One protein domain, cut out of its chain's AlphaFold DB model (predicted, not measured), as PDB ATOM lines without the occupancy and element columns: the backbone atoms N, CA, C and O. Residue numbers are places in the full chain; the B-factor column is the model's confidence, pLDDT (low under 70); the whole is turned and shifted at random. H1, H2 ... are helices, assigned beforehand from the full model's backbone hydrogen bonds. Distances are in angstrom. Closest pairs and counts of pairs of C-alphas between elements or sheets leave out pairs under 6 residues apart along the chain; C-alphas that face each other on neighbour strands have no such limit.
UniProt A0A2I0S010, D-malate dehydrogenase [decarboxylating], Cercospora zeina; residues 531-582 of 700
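This is residues 531 to 582 of the 700 residues of the protein "D-malate dehydrogenase [decarboxylating]" of Cercospora zeina (UniProt A0A2I0S010). Two helices, H1 and H2, lie side by side as a helical hairpin, and a third, H3, crosses H1 at about a right angle and packs on it, with Leu 570 of H3 coming close to H2. The printed part has 52 residues, with three named helices in the order H1, H2, H3 and no named strand; its class is all helix. It is compact, with a radius of gyration of the C-alphas of 10.3 A and spans of 28 by 19 by 18 A.

Start with H1, residues 535 to 545, and go on through a tight link of 4 residues to H2, residues 550 to 561. The two form a hairpin: they touch, the closest C-alphas being those of Val 536 and Trp 557, 6.6 A apart, and run opposite ways at a shallow tilt of 10 degrees. A short link of 7 residues leads on to H3, residues 569 to 580. Look at Ile 541 and Tyr 574, whose C-alphas, 6.4 A apart, are the closest of H1 and H3; these helices touch and stand about perpendicular, at 84 degrees. H2 and H3 are close but not clearly touching, with the C-alphas of Lys 554 and Leu 570 closest at 7.5 A, and stand about perpendicular, at 89 degrees. In H1, H2 and H3 every backbone O i to N i+4 pair is within hydrogen-bond range.

Find C-alpha 535 at (352.286, 323.861, 358.886); from there H1 runs 15.3 A to C-alpha 545. H2 begins at C-alpha 550, at (358.057, 335.322, 370.464), and runs 15.8 A to C-alpha 561. H3 runs 16.9 A from C-alpha 569 to C-alpha 580 at (367.414, 317.713, 364.501).

The two C-alphas farthest apart, those of Gly 562 and Ala 582, are 29.5 A apart. The printed part has no cut, and neither link is long. Its mean pLDDT is 83.2; look for values under 70 at residues 566 to 568 and at residue 582.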
ATOM      1  N   ASP A 531     360.784 318.356 356.042       78.88
ATOM      2  CA  ASP A 531     359.683 317.849 355.214       78.88
ATOM      3  C   ASP A 531     358.565 317.220 356.058       78.88
ATOM      4  O   ASP A 531     357.386 317.357 355.724       78.88
ATOM      5  N   ASP A 532     358.929 316.618 357.195       80.38
ATOM      6  CA  ASP A 532     358.006 316.005 358.156       80.38
ATOM      7  C   ASP A 532     357.301 317.029 359.068       80.38
ATOM      8  O   ASP A 532     356.443 316.650 359.872       80.38
ATOM      9  N   CYS A 533     357.662 318.316 358.996       84.19
ATOM     10  CA  CYS A 533     357.019 319.360 359.791       84.19
ATOM     11  C   CYS A 533     355.589 319.640 359.310       84.19
ATOM     12  O   CYS A 533     355.332 319.800 358.110       84.19
ATOM     13  N   ASP A 534     354.669 319.781 360.269       85.00
ATOM     14  CA  ASP A 534     353.345 320.336 360.004       85.00
ATOM     15  C   ASP A 534     353.421 321.853 359.742       85.00
ATOM     16  O   ASP A 534     354.459 322.493 359.939       85.00
ATOM     17  N   ASP A 535     352.321 322.444 359.276       84.75
ATOM     18  CA  ASP A 535     352.286 323.861 358.886       84.75
ATOM     19  C   ASP A 535     352.629 324.812 360.046       84.75
ATOM     20  O   ASP A 535     353.117 325.923 359.833       84.75
ATOM     21  N   VAL A 536     352.401 324.379 361.288       87.06
ATOM     22  CA  VAL A 536     352.635 325.195 362.482       87.06
ATOM     23  C   VAL A 536     354.106 325.127 362.901       87.06
ATOM     24  O   VAL A 536     354.683 326.149 363.273       87.06
ATOM     25  N   ASP A 537     354.737 323.957 362.787       87.12
ATOM     26  CA  ASP A 537     356.177 323.779 362.973       87.12
ATOM     27  C   ASP A 537     356.981 324.501 361.883       87.12
ATOM     28  O   ASP A 537     357.968 325.168 362.198       87.12
ATOM     29  N   LYS A 538     356.523 324.461 360.622       88.44
ATOM     30  CA  LYS A 538     357.119 325.236 359.518       88.44
ATOM     31  C   LYS A 538     357.024 326.738 359.777       88.44
ATOM     32  O   LYS A 538     358.040 327.427 359.720       88.44
ATOM     33  N   MET A 539     355.846 327.230 360.171       91.25
ATOM     34  CA  MET A 539     355.656 328.630 360.565       91.25
ATOM     35  C   MET A 539     356.593 329.033 361.712       91.25
ATOM     36  O   MET A 539     357.250 330.070 361.630       91.25
ATOM     37  N   LEU A 540     356.700 328.205 362.758       88.94
ATOM     38  CA  LEU A 540     357.571 328.453 363.908       88.94
ATOM     39  C   LEU A 540     359.043 328.604 363.494       88.94
ATOM     40  O   LEU A 540     359.715 329.512 363.986       88.94
ATOM     41  N   ILE A 541     359.537 327.733 362.612       86.94
ATOM     42  CA  ILE A 541     360.918 327.773 362.112       86.94
ATOM     43  C   ILE A 541     361.132 329.021 361.258       86.94
ATOM     44  O   ILE A 541     361.998 329.833 361.581       86.94
ATOM     45  N   GLU A 542     360.296 329.229 360.239       89.12
ATOM     46  CA  GLU A 542     360.431 330.346 359.301       89.12
ATOM     47  C   GLU A 542     360.371 331.705 360.002       89.12
ATOM     48  O   GLU A 542     361.161 332.606 359.718       89.12
ATOM     49  N   TRP A 543     359.440 331.877 360.942       93.12
ATOM     50  CA  TRP A 543     359.286 333.141 361.657       93.12
ATOM     51  C   TRP A 543     360.463 333.405 362.589       93.12
ATOM     52  O   TRP A 543     360.904 334.548 362.713       93.12
ATOM     53  N   ARG A 544     361.015 332.361 363.218       92.00
ATOM     54  CA  ARG A 544     362.207 332.505 364.057       92.00
ATOM     55  C   ARG A 544     363.469 332.772 363.258       92.00
ATOM     56  O   ARG A 544     364.277 333.577 363.711       92.00
ATOM     57  N   GLU A 545     363.623 332.171 362.086       85.62
ATOM     58  CA  GLU A 545     364.746 332.457 361.187       85.62
ATOM     59  C   GLU A 545     364.674 333.865 360.591       85.62
ATOM     60  O   GLU A 545     365.700 334.517 360.431       85.62
ATOM     61  N   ARG A 546     363.465 334.397 360.385       89.94
ATOM     62  CA  ARG A 546     363.236 335.811 360.035       89.94
ATOM     63  C   ARG A 546     363.395 336.781 361.214       89.94
ATOM     64  O   ARG A 546     363.143 337.971 361.056       89.94
ATOM     65  N   GLY A 547     363.774 336.291 362.396       89.75
ATOM     66  CA  GLY A 547     364.014 337.117 363.580       89.75
ATOM     67  C   GLY A 547     362.751 337.648 364.264       89.75
ATOM     68  O   GLY A 547     362.840 338.578 365.059       89.75
ATOM     69  N   ILE A 548     361.571 337.078 363.998       92.31
ATOM     70  CA  ILE A 548     360.317 337.543 364.606       92.31
ATOM     71  C   ILE A 548     360.295 337.210 366.103       92.31
ATOM     72  O   ILE A 548     360.605 336.092 366.525       92.31
ATOM     73  N   GLU A 549     359.889 338.185 366.914       90.88
ATOM     74  CA  GLU A 549     359.755 338.047 368.362       90.88
ATOM     75  C   GLU A 549     358.727 336.981 368.781       90.88
ATOM     76  O   GLU A 549     357.756 336.676 368.084       90.88
ATOM     77  N   TRP A 550     358.899 336.424 369.980       87.81
ATOM     78  CA  TRP A 550     358.057 335.322 370.464       87.81
ATOM     79  C   TRP A 550     356.585 335.695 370.678       87.81
ATOM     80  O   TRP A 550     355.734 334.808 370.696       87.81
ATOM     81  N   GLY A 551     356.274 336.976 370.882       87.12
ATOM     82  CA  GLY A 551     354.905 337.462 371.090       87.12
ATOM     83  C   GLY A 551     353.990 337.187 369.887       87.12
ATOM     84  O   GLY A 551     353.015 336.448 370.044       87.12
ATOM     85  N   PRO A 552     354.320 337.711 368.691       90.88
ATOM     86  CA  PRO A 552     353.606 337.410 367.447       90.88
ATOM     87  C   PRO A 552     353.511 335.911 367.133       90.88
ATOM     88  O   PRO A 552     352.433 335.423 366.808       90.88
ATOM     89  N   ILE A 553     354.605 335.164 367.320       88.81
ATOM     90  CA  ILE A 553     354.641 333.712 367.073       88.81
ATOM     91  C   ILE A 553     353.658 332.973 367.984       88.81
ATOM     92  O   ILE A 553     352.934 332.093 367.532       88.81
ATOM     93  N   LYS A 554     353.577 333.343 369.268       88.12
ATOM     94  CA  LYS A 554     352.620 332.744 370.214       88.12
ATOM     95  C   LYS A 554     351.172 333.051 369.844       88.12
ATOM     96  O   LYS A 554     350.312 332.186 370.008       88.12
ATOM     97  N   ALA A 555     350.895 334.269 369.377       86.19
ATOM     98  CA  ALA A 555     349.558 334.657 368.943       86.19
ATOM     99  C   ALA A 555     349.117 333.843 367.718       86.19
ATOM    100  O   ALA A 555     348.014 333.294 367.719       86.19
ATOM    101  N   GLU A 556     350.005 333.694 366.734       87.75
ATOM    102  CA  GLU A 556     349.722 332.942 365.511       87.75
ATOM    103  C   GLU A 556     349.664 331.430 365.754       87.75
ATOM    104  O   GLU A 556     348.740 330.761 365.293       87.75
ATOM    105  N   TRP A 557     350.558 330.894 366.588       85.75
ATOM    106  CA  TRP A 557     350.501 329.505 367.047       85.75
ATOM    107  C   TRP A 557     349.154 329.191 367.700       85.75
ATOM    108  O   TRP A 557     348.506 328.203 367.352       85.75
ATOM    109  N   LYS A 558     348.693 330.047 368.622       85.75
ATOM    110  CA  LYS A 558     347.394 329.889 369.287       85.75
ATOM    111  C   LYS A 558     346.231 330.003 368.301       85.75
ATOM    112  O   LYS A 558     345.244 329.291 368.460       85.75
ATOM    113  N   ARG A 559     346.332 330.869 367.288       88.19
ATOM    114  CA  ARG A 559     345.321 331.006 366.230       88.19
ATOM    115  C   ARG A 559     345.200 329.729 365.392       88.19
ATOM    116  O   ARG A 559     344.085 329.322 365.089       88.19
ATOM    117  N   LEU A 560     346.329 329.111 365.042       83.38
ATOM    118  CA  LEU A 560     346.387 327.927 364.178       83.38
ATOM    119  C   LEU A 560     346.071 326.618 364.912       83.38
ATOM    120  O   LEU A 560     345.425 325.739 364.352       83.38
ATOM    121  N   THR A 561     346.511 326.479 366.163       81.00
ATOM    122  CA  THR A 561     346.368 325.229 366.936       81.00
ATOM    123  C   THR A 561     345.217 325.254 367.937       81.00
ATOM    124  O   THR A 561     344.792 324.206 368.412       81.00
ATOM    125  N   GLY A 562     344.727 326.441 368.307       78.88
ATOM    126  CA  GLY A 562     343.823 326.628 369.446       78.88
ATOM    127  C   GLY A 562     344.505 326.477 370.815       78.88
ATOM    128  O   GLY A 562     343.853 326.646 371.847       78.88
ATOM    129  N   GLU A 563     345.810 326.184 370.856       75.81
ATOM    130  CA  GLU A 563     346.544 325.869 372.080       75.81
ATOM    131  C   GLU A 563     347.183 327.125 372.690       75.81
ATOM    132  O   GLU A 563     347.929 327.864 372.044       75.81
ATOM    133  N   ALA A 564     346.927 327.365 373.979       72.62
ATOM    134  CA  ALA A 564     347.677 328.356 374.742       72.62
ATOM    135  C   ALA A 564     348.974 327.719 375.263       72.62
ATOM    136  O   ALA A 564     348.940 326.836 376.117       72.62
ATOM    137  N   THR A 565     350.122 328.180 374.772       70.50
ATOM    138  CA  THR A 565     351.433 327.654 375.175       70.50
ATOM    139  C   THR A 565     352.070 328.497 376.278       70.50
ATOM    140  O   THR A 565     351.992 329.728 376.243       70.50
ATOM    141  N   ALA A 566     352.760 327.859 377.227       68.88
ATOM    142  CA  ALA A 566     353.551 328.568 378.230       68.88
ATOM    143  C   ALA A 566     354.716 329.342 377.585       68.88
ATOM    144  O   ALA A 566     355.116 329.085 376.447       68.88
ATOM    145  N   VAL A 567     355.288 330.302 378.324       59.69
ATOM    146  CA  VAL A 567     356.309 331.226 377.796       59.69
ATOM    147  C   VAL A 567     357.530 330.495 377.220       59.69
ATOM    148  O   VAL A 567     358.087 330.981 376.236       59.69
ATOM    149  N   SER A 568     357.886 329.334 377.779       61.47
ATOM    150  CA  SER A 568     359.053 328.512 377.430       61.47
ATOM    151  C   SER A 568     358.794 327.412 376.390       61.47
ATOM    152  O   SER A 568     359.746 326.825 375.883       61.47
ATOM    153  N   THR A 569     357.540 327.119 376.037       80.12
ATOM    154  CA  THR A 569     357.205 325.936 375.222       80.12
ATOM    155  C   THR A 569     357.656 326.064 373.763       80.12
ATOM    156  O   THR A 569     358.322 325.166 373.253       80.12
ATOM    157  N   LEU A 570     357.336 327.179 373.093       86.44
ATOM    158  CA  LEU A 570     357.719 327.401 371.688       86.44
ATOM    159  C   LEU A 570     359.228 327.621 371.488       86.44
ATOM    160  O   LEU A 570     359.768 327.023 370.559       86.44
ATOM    161  N   PRO A 571     359.939 328.367 372.364       88.19
ATOM    162  CA  PRO A 571     361.400 328.421 372.330       88.19
ATOM    163  C   PRO A 571     362.058 327.044 372.397       88.19
ATOM    164  O   PRO A 571     362.884 326.716 371.552       88.19
ATOM    165  N   ASN A 572     361.636 326.198 373.340       83.25
ATOM    166  CA  ASN A 572     362.199 324.857 373.489       83.25
ATOM    167  C   ASN A 572     361.878 323.953 372.290       83.25
ATOM    168  O   ASN A 572     362.711 323.141 371.891       83.25
ATOM    169  N   ARG A 573     360.683 324.089 371.700       87.38
ATOM    170  CA  ARG A 573     360.302 323.346 370.492       87.38
ATOM    171  C   ARG A 573     361.152 323.760 369.287       87.38
ATOM    172  O   ARG A 573     361.679 322.882 368.615       87.38
ATOM    173  N   TYR A 574     361.354 325.062 369.077       88.69
ATOM    174  CA  TYR A 574     362.216 325.588 368.013       88.69
ATOM    175  C   TYR A 574     363.660 325.087 368.136       88.69
ATOM    176  O   TYR A 574     364.213 324.594 367.158       88.69
ATOM    177  N   THR A 575     364.253 325.135 369.334       83.75
ATOM    178  CA  THR A 575     365.623 324.636 369.548       83.75
ATOM    179  C   THR A 575     365.752 323.163 369.164       83.75
ATOM    180  O   THR A 575     366.684 322.793 368.462       83.75
ATOM    181  N   ARG A 576     364.789 322.321 369.563       80.50
ATOM    182  CA  ARG A 576     364.807 320.884 369.247       80.50
ATOM    183  C   ARG A 576     364.622 320.598 367.756       80.50
ATOM    184  O   ARG A 576     365.272 319.695 367.244       80.50
ATOM    185  N   LEU A 577     363.766 321.361 367.073       82.88
ATOM    186  CA  LEU A 577     363.612 321.287 365.615       82.88
ATOM    187  C   LEU A 577     364.930 321.651 364.916       82.88
ATOM    188  O   LEU A 577     365.415 320.892 364.086       82.88
ATOM    189  N   LYS A 578     365.565 322.757 365.324       80.50
ATOM    190  CA  LYS A 578     366.823 323.229 364.734       80.50
ATOM    191  C   LYS A 578     367.973 322.234 364.909       80.50
ATOM    192  O   LYS A 578     368.717 322.001 363.967       80.50
ATOM    193  N   THR A 579     368.108 321.628 366.089       77.19
ATOM    194  CA  THR A 579     369.145 320.615 366.341       77.19
ATOM    195  C   THR A 579     368.943 319.357 365.495       77.19
ATOM    196  O   THR A 579     369.913 318.825 364.974       77.19
ATOM    197  N   ASN A 580     367.700 318.898 365.314       74.44
ATOM    198  CA  ASN A 580     367.414 317.713 364.501       74.44
ATOM    199  C   ASN A 580     367.650 317.933 362.998       74.44
ATOM    200  O   ASN A 580     367.835 316.959 362.277       74.44
ATOM    201  N   PHE A 581     367.605 319.181 362.522       74.69
ATOM    202  CA  PHE A 581     367.732 319.516 361.097       74.69
ATOM    203  C   PHE A 581     369.127 320.010 360.714       74.69
ATOM    204  O   PHE A 581     369.327 320.425 359.574       74.69
ATOM    205  N   ALA A 582     370.087 319.984 361.642       63.38
ATOM    206  CA  ALA A 582     371.467 320.323 361.339       63.38
ATOM    207  C   ALA A 582     372.053 319.268 360.386       63.38
ATOM    208  O   ALA A 582     372.358 318.146 360.785       63.38
TER     209      ALA A 582